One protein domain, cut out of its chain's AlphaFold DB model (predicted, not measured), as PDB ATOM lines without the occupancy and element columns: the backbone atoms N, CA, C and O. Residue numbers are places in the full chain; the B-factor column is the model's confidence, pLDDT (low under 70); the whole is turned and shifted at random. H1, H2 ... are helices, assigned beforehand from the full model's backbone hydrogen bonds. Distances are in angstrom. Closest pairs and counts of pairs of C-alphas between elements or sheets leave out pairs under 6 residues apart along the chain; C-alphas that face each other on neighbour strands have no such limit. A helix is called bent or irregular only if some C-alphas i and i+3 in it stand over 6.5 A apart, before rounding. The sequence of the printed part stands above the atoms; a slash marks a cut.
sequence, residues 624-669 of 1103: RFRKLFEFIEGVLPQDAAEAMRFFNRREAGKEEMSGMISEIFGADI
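This is residues 624 to 669 of the 1103 residues of the protein "Mfsd6b protein" of Symbiodinium sp. CCMP2592 (UniProt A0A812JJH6). Three helices are strung out in an open chain without a shared core: H1 and H2 make a corner at their link, and H3, sharply kinked, lies apart at the far end. The printed part has 46 residues with three named helices, in the order H1, H2, H3, and no named strand; the class is all helix. It is extended, with a radius of gyration of the C-alphas of 14.9 A and spans of 39 by 23 by 15 A.

H1, residues 624 to 635, and H2, residues 638 to 649, are close but not clearly touching; their closest C-alphas, of Glu 633 and Ala 641, are 6.0 A apart. They run opposite ways at a steep tilt of 53 degrees. H3, residues 654 to 669, is apart from both. In H1 and H2 every O i to N i+4 pair is within hydrogen-bond range; in H3, 7 of 12.

H1 begins at C-alpha 624 (-16.077, 5.868, -28.767) and measures 16.3 A; H2 measures 15.9 A. H3, 13.1 A, ends at C-alpha 669 (-28.908, 3.116, -59.410). It has a kink of 91 degrees near residue 663 and is irregular: C-alphas 664 and 667 are 8.9 A apart.

The farthest C-alphas, of Val 635 and Ala 667, are 39.9 A apart. The printed part has no cut, and both links are tight. Residues 650 to 666 have pLDDT under 70.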
ATOM      1  N   ARG A 624     -15.313   6.793 -29.624       95.19
ATOM      2  CA  ARG A 624     -16.077   5.868 -28.767       95.19
ATOM      3  C   ARG A 624     -16.903   4.886 -29.600       95.19
ATOM      4  O   ARG A 624     -16.811   3.687 -29.348       95.19
ATOM      5  N   PHE A 625     -17.631   5.347 -30.618       95.00
ATOM      6  CA  PHE A 625     -18.393   4.477 -31.521       95.00
ATOM      7  C   PHE A 625     -17.496   3.496 -32.273       95.00
ATOM      8  O   PHE A 625     -17.813   2.310 -32.335       95.00
ATOM      9  N   ARG A 626     -16.338   3.942 -32.773       95.25
ATOM     10  CA  ARG A 626     -15.356   3.051 -33.404       95.25
ATOM     11  C   ARG A 626     -14.900   1.941 -32.451       95.25
ATOM     12  O   ARG A 626     -14.921   0.774 -32.829       95.25
ATOM     13  N   LYS A 627     -14.528   2.284 -31.212       95.44
ATOM     14  CA  LYS A 627     -14.112   1.301 -30.191       95.44
ATOM     15  C   LYS A 627     -15.257   0.372 -29.778       95.44
ATOM     16  O   LYS A 627     -15.013  -0.795 -29.493       95.44
ATOM     17  N   LEU A 628     -16.499   0.860 -29.788       95.44
ATOM     18  CA  LEU A 628     -17.689   0.040 -29.564       95.44
ATOM     19  C   LEU A 628     -17.911  -0.961 -30.710       95.44
ATOM     20  O   LEU A 628     -18.203  -2.120 -30.434       95.44
ATOM     21  N   PHE A 629     -17.711  -0.561 -31.969       93.06
ATOM     22  CA  PHE A 629     -17.751  -1.477 -33.116       93.06
ATOM     23  C   PHE A 629     -16.625  -2.518 -33.066       93.06
ATOM     24  O   PHE A 629     -16.909  -3.705 -33.190       93.06
ATOM     25  N   GLU A 630     -15.379  -2.112 -32.793       92.62
ATOM     26  CA  GLU A 630     -14.246  -3.038 -32.615       92.62
ATOM     27  C   GLU A 630     -14.501  -4.036 -31.458       92.62
ATOM     28  O   GLU A 630     -14.142  -5.210 -31.553       92.62
ATOM     29  N   PHE A 631     -15.184  -3.609 -30.387       95.31
ATOM     30  CA  PHE A 631     -15.621  -4.490 -29.298       95.31
ATOM     31  C   PHE A 631     -16.757  -5.439 -29.715       95.31
ATOM     32  O   PHE A 631     -16.683  -6.631 -29.427       95.31
ATOM     33  N   ILE A 632     -17.785  -4.949 -30.415       93.06
ATOM     34  CA  ILE A 632     -18.896  -5.776 -30.913       93.06
ATOM     35  C   ILE A 632     -18.377  -6.836 -31.896       93.06
ATOM     36  O   ILE A 632     -18.732  -8.004 -31.762       93.06
ATOM     37  N   GLU A 633     -17.472  -6.480 -32.814       89.06
ATOM     38  CA  GLU A 633     -16.804  -7.439 -33.707       89.06
ATOM     39  C   GLU A 633     -15.976  -8.491 -32.954       89.06
ATOM     40  O   GLU A 633     -15.888  -9.632 -33.406       89.06
ATOM     41  N   GLY A 634     -15.382  -8.132 -31.810       91.38
ATOM     42  CA  GLY A 634     -14.617  -9.051 -30.963       91.38
ATOM     43  C   GLY A 634     -15.460  -9.950 -30.046       91.38
ATOM     44  O   GLY A 634     -14.954 -10.970 -29.579       91.38
ATOM     45  N   VAL A 635     -16.717  -9.584 -29.772       95.19
ATOM     46  CA  VAL A 635     -17.637 -10.317 -28.875       95.19
ATOM     47  C   VAL A 635     -18.696 -11.115 -29.645       95.19
ATOM     48  O   VAL A 635     -19.274 -12.058 -29.100       95.19
ATOM     49  N   LEU A 636     -18.946 -10.785 -30.914       94.38
ATOM     50  CA  LEU A 636     -19.828 -11.571 -31.773       94.38
ATOM     51  C   LEU A 636     -19.303 -13.011 -31.947       94.38
ATOM     52  O   LEU A 636     -18.106 -13.206 -32.177       94.38
ATOM     53  N   PRO A 637     -20.187 -14.030 -31.899       94.12
ATOM     54  CA  PRO A 637     -19.839 -15.392 -32.287       94.12
ATOM     55  C   PRO A 637     -19.197 -15.420 -33.676       94.12
ATOM     56  O   PRO A 637     -19.575 -14.638 -34.551       94.12
ATOM     57  N   GLN A 638     -18.249 -16.334 -33.880       86.94
ATOM     58  CA  GLN A 638     -17.400 -16.352 -35.074       86.94
ATOM     59  C   GLN A 638     -18.217 -16.375 -36.379       86.94
ATOM     60  O   GLN A 638     -17.916 -15.601 -37.284       86.94
ATOM     61  N   ASP A 639     -19.311 -17.137 -36.417       89.38
ATOM     62  CA  ASP A 639     -20.255 -17.214 -37.540       89.38
ATOM     63  C   ASP A 639     -20.927 -15.862 -37.854       89.38
ATOM     64  O   ASP A 639     -21.125 -15.504 -39.014       89.38
ATOM     65  N   ALA A 640     -21.258 -15.071 -36.827       89.88
ATOM     66  CA  ALA A 640     -21.882 -13.756 -36.983       89.88
ATOM     67  C   ALA A 640     -20.857 -12.682 -37.386       89.88
ATOM     68  O   ALA A 640     -21.151 -11.828 -38.224       89.88
ATOM     69  N   ALA A 641     -19.632 -12.754 -36.856       85.31
ATOM     70  CA  ALA A 641     -18.520 -11.926 -37.315       85.31
ATOM     71  C   ALA A 641     -18.140 -12.249 -38.776       85.31
ATOM     72  O   ALA A 641     -17.827 -11.350 -39.557       85.31
ATOM     73  N   GLU A 642     -18.209 -13.520 -39.178       85.94
ATOM     74  CA  GLU A 642     -17.992 -13.957 -40.557       85.94
ATOM     75  C   GLU A 642     -19.142 -13.532 -41.483       85.94
ATOM     76  O   GLU A 642     -18.877 -13.048 -42.584       85.94
ATOM     77  N   ALA A 643     -20.395 -13.558 -41.015       86.00
ATOM     78  CA  ALA A 643     -21.535 -12.987 -41.731       86.00
ATOM     79  C   ALA A 643     -21.396 -11.466 -41.944       86.00
ATOM     80  O   ALA A 643     -21.562 -10.995 -43.069       86.00
ATOM     81  N   MET A 644     -21.014 -10.684 -40.923       79.62
ATOM     82  CA  MET A 644     -20.746  -9.246 -41.114       79.62
ATOM     83  C   MET A 644     -19.592  -9.010 -42.097       79.62
ATOM     84  O   MET A 644     -19.685  -8.144 -42.966       79.62
ATOM     85  N   ARG A 645     -18.527  -9.822 -42.041       83.19
ATOM     86  CA  ARG A 645     -17.439  -9.781 -43.032       83.19
ATOM     87  C   ARG A 645     -17.905 -10.168 -44.436       83.19
ATOM     88  O   ARG A 645     -17.372  -9.623 -45.396       83.19
ATOM     89  N   PHE A 646     -18.877 -11.065 -44.581       82.19
ATOM     90  CA  PHE A 646     -19.473 -11.424 -45.868       82.19
ATOM     91  C   PHE A 646     -20.263 -10.250 -46.467       82.19
ATOM     92  O   PHE A 646     -20.047  -9.904 -47.628       82.19
ATOM     93  N   PHE A 647     -21.092  -9.568 -45.668       78.25
ATOM     94  CA  PHE A 647     -21.784  -8.350 -46.111       78.25
ATOM     95  C   PHE A 647     -20.803  -7.212 -46.439       78.25
ATOM     96  O   PHE A 647     -20.916  -6.609 -47.504       78.25
ATOM     97  N   ASN A 648     -19.774  -6.991 -45.615       76.94
ATOM     98  CA  ASN A 648     -18.771  -5.945 -45.854       76.94
ATOM     99  C   ASN A 648     -17.846  -6.256 -47.051       76.94
ATOM    100  O   ASN A 648     -17.420  -5.342 -47.752       76.94
ATOM    101  N   ARG A 649     -17.566  -7.532 -47.365       70.94
ATOM    102  CA  ARG A 649     -16.832  -7.914 -48.593       70.94
ATOM    103  C   ARG A 649     -17.614  -7.626 -49.874       70.94
ATOM    104  O   ARG A 649     -16.994  -7.463 -50.922       70.94
ATOM    105  N   ARG A 650     -18.945  -7.525 -49.804       54.75
ATOM    106  CA  ARG A 650     -19.803  -7.233 -50.963       54.75
ATOM    107  C   ARG A 650     -19.576  -5.827 -51.534       54.75
ATOM    108  O   ARG A 650     -19.861  -5.602 -52.703       54.75
ATOM    109  N   GLU A 651     -18.989  -4.917 -50.755       56.75
ATOM    110  CA  GLU A 651     -18.524  -3.605 -51.229       56.75
ATOM    111  C   GLU A 651     -17.235  -3.684 -52.066       56.75
ATOM    112  O   GLU A 651     -17.050  -2.877 -52.975       56.75
ATOM    113  N   ALA A 652     -16.360  -4.659 -51.792       57.88
ATOM    114  CA  ALA A 652     -15.065  -4.821 -52.462       57.88
ATOM    115  C   ALA A 652     -15.130  -5.682 -53.740       57.88
ATOM    116  O   ALA A 652     -14.215  -5.630 -54.556       57.88
ATOM    117  N   GLY A 653     -16.197  -6.467 -53.920       53.34
ATOM    118  CA  GLY A 653     -16.444  -7.314 -55.097       53.34
ATOM    119  C   GLY A 653     -17.479  -6.740 -56.072       53.34
ATOM    120  O   GLY A 653     -18.232  -7.504 -56.673       53.34
ATOM    121  N   LYS A 654     -17.584  -5.408 -56.181       54.41
ATOM    122  CA  LYS A 654     -18.686  -4.743 -56.901       54.41
ATOM    123  C   LYS A 654     -18.714  -4.972 -58.418       54.41
ATOM    124  O   LYS A 654     -19.783  -4.810 -58.989       54.41
ATOM    125  N   GLU A 655     -17.623  -5.371 -59.074       57.78
ATOM    126  CA  GLU A 655     -17.598  -5.472 -60.546       57.78
ATOM    127  C   GLU A 655     -18.442  -6.636 -61.104       57.78
ATOM    128  O   GLU A 655     -19.231  -6.418 -62.020       57.78
ATOM    129  N   GLU A 656     -18.376  -7.845 -60.531       59.12
ATOM    130  CA  GLU A 656     -19.101  -9.010 -61.083       59.12
ATOM    131  C   GLU A 656     -20.571  -9.100 -60.637       59.12
ATOM    132  O   GLU A 656     -21.419  -9.572 -61.393       59.12
ATOM    133  N   MET A 657     -20.914  -8.625 -59.433       54.22
ATOM    134  CA  MET A 657     -22.304  -8.658 -58.942       54.22
ATOM    135  C   MET A 657     -23.118  -7.410 -59.334       54.22
ATOM    136  O   MET A 657     -24.338  -7.413 -59.169       54.22
ATOM    137  N   SER A 658     -22.483  -6.371 -59.900       54.72
ATOM    138  CA  SER A 658     -23.181  -5.189 -60.434       54.72
ATOM    139  C   SER A 658     -24.182  -5.569 -61.530       54.72
ATOM    140  O   SER A 658     -25.336  -5.157 -61.460       54.72
ATOM    141  N   GLY A 659     -23.801  -6.445 -62.470       58.31
ATOM    142  CA  GLY A 659     -24.676  -6.839 -63.585       58.31
ATOM    143  C   GLY A 659     -26.017  -7.438 -63.143       58.31
ATOM    144  O   GLY A 659     -27.053  -7.122 -63.716       58.31
ATOM    145  N   MET A 660     -26.023  -8.235 -62.068       56.41
ATOM    146  CA  MET A 660     -27.238  -8.886 -61.557       56.41
ATOM    147  C   MET A 660     -28.063  -7.982 -60.619       56.41
ATOM    148  O   MET A 660     -29.245  -8.232 -60.399       56.41
ATOM    149  N   ILE A 661     -27.465  -6.922 -60.061       56.59
ATOM    150  CA  ILE A 661     -28.175  -5.928 -59.236       56.59
ATOM    151  C   ILE A 661     -28.748  -4.801 -60.113       56.59
ATOM    152  O   ILE A 661     -29.862  -4.348 -59.842       56.59
ATOM    153  N   SER A 662     -28.075  -4.427 -61.208       56.12
ATOM    154  CA  SER A 662     -28.646  -3.577 -62.265       56.12
ATOM    155  C   SER A 662     -29.897  -4.192 -62.902       56.12
ATOM    156  O   SER A 662     -30.800  -3.465 -63.287       56.12
ATOM    157  N   GLU A 663     -30.041  -5.518 -62.943       60.19
ATOM    158  CA  GLU A 663     -31.274  -6.137 -63.458       60.19
ATOM    159  C   GLU A 663     -32.480  -5.994 -62.497       60.19
ATOM    160  O   GLU A 663     -33.632  -6.076 -62.922       60.19
ATOM    161  N   ILE A 664     -32.240  -5.733 -61.202       62.47
ATOM    162  CA  ILE A 664     -33.279  -5.681 -60.151       62.47
ATOM    163  C   ILE A 664     -33.572  -4.242 -59.680       62.47
ATOM    164  O   ILE A 664     -34.710  -3.934 -59.328       62.47
ATOM    165  N   PHE A 665     -32.576  -3.349 -59.698       64.69
ATOM    166  CA  PHE A 665     -32.684  -1.942 -59.268       64.69
ATOM    167  C   PHE A 665     -32.200  -0.934 -60.336       64.69
ATOM    168  O   PHE A 665     -31.984   0.239 -60.023       64.69
ATOM    169  N   GLY A 666     -32.010  -1.380 -61.585       66.06
ATOM    170  CA  GLY A 666     -31.222  -0.701 -62.625       66.06
ATOM    171  C   GLY A 666     -31.463   0.789 -62.784       66.06
ATOM    172  O   GLY A 666     -30.534   1.568 -62.603       66.06
ATOM    173  N   ALA A 667     -32.705   1.193 -63.058       74.81
ATOM    174  CA  ALA A 667     -33.012   2.581 -63.400       74.81
ATOM    175  C   ALA A 667     -32.608   3.589 -62.306       74.81
ATOM    176  O   ALA A 667     -32.016   4.616 -62.627       74.81
ATOM    177  N   ASP A 668     -32.868   3.297 -61.027       73.75
ATOM    178  CA  ASP A 668     -32.569   4.228 -59.927       73.75
ATOM    179  C   ASP A 668     -31.069   4.291 -59.605       73.75
ATOM    180  O   ASP A 668     -30.543   5.370 -59.319       73.75
ATOM    181  N   ILE A 669     -30.357   3.159 -59.672       79.56
ATOM    182  CA  ILE A 669     -28.908   3.116 -59.410       79.56
ATOM    183  C   ILE A 669     -28.134   3.732 -60.582       79.56
ATOM    184  O   ILE A 669     -27.210   4.517 -60.364       79.56
TER     185      ILE A 669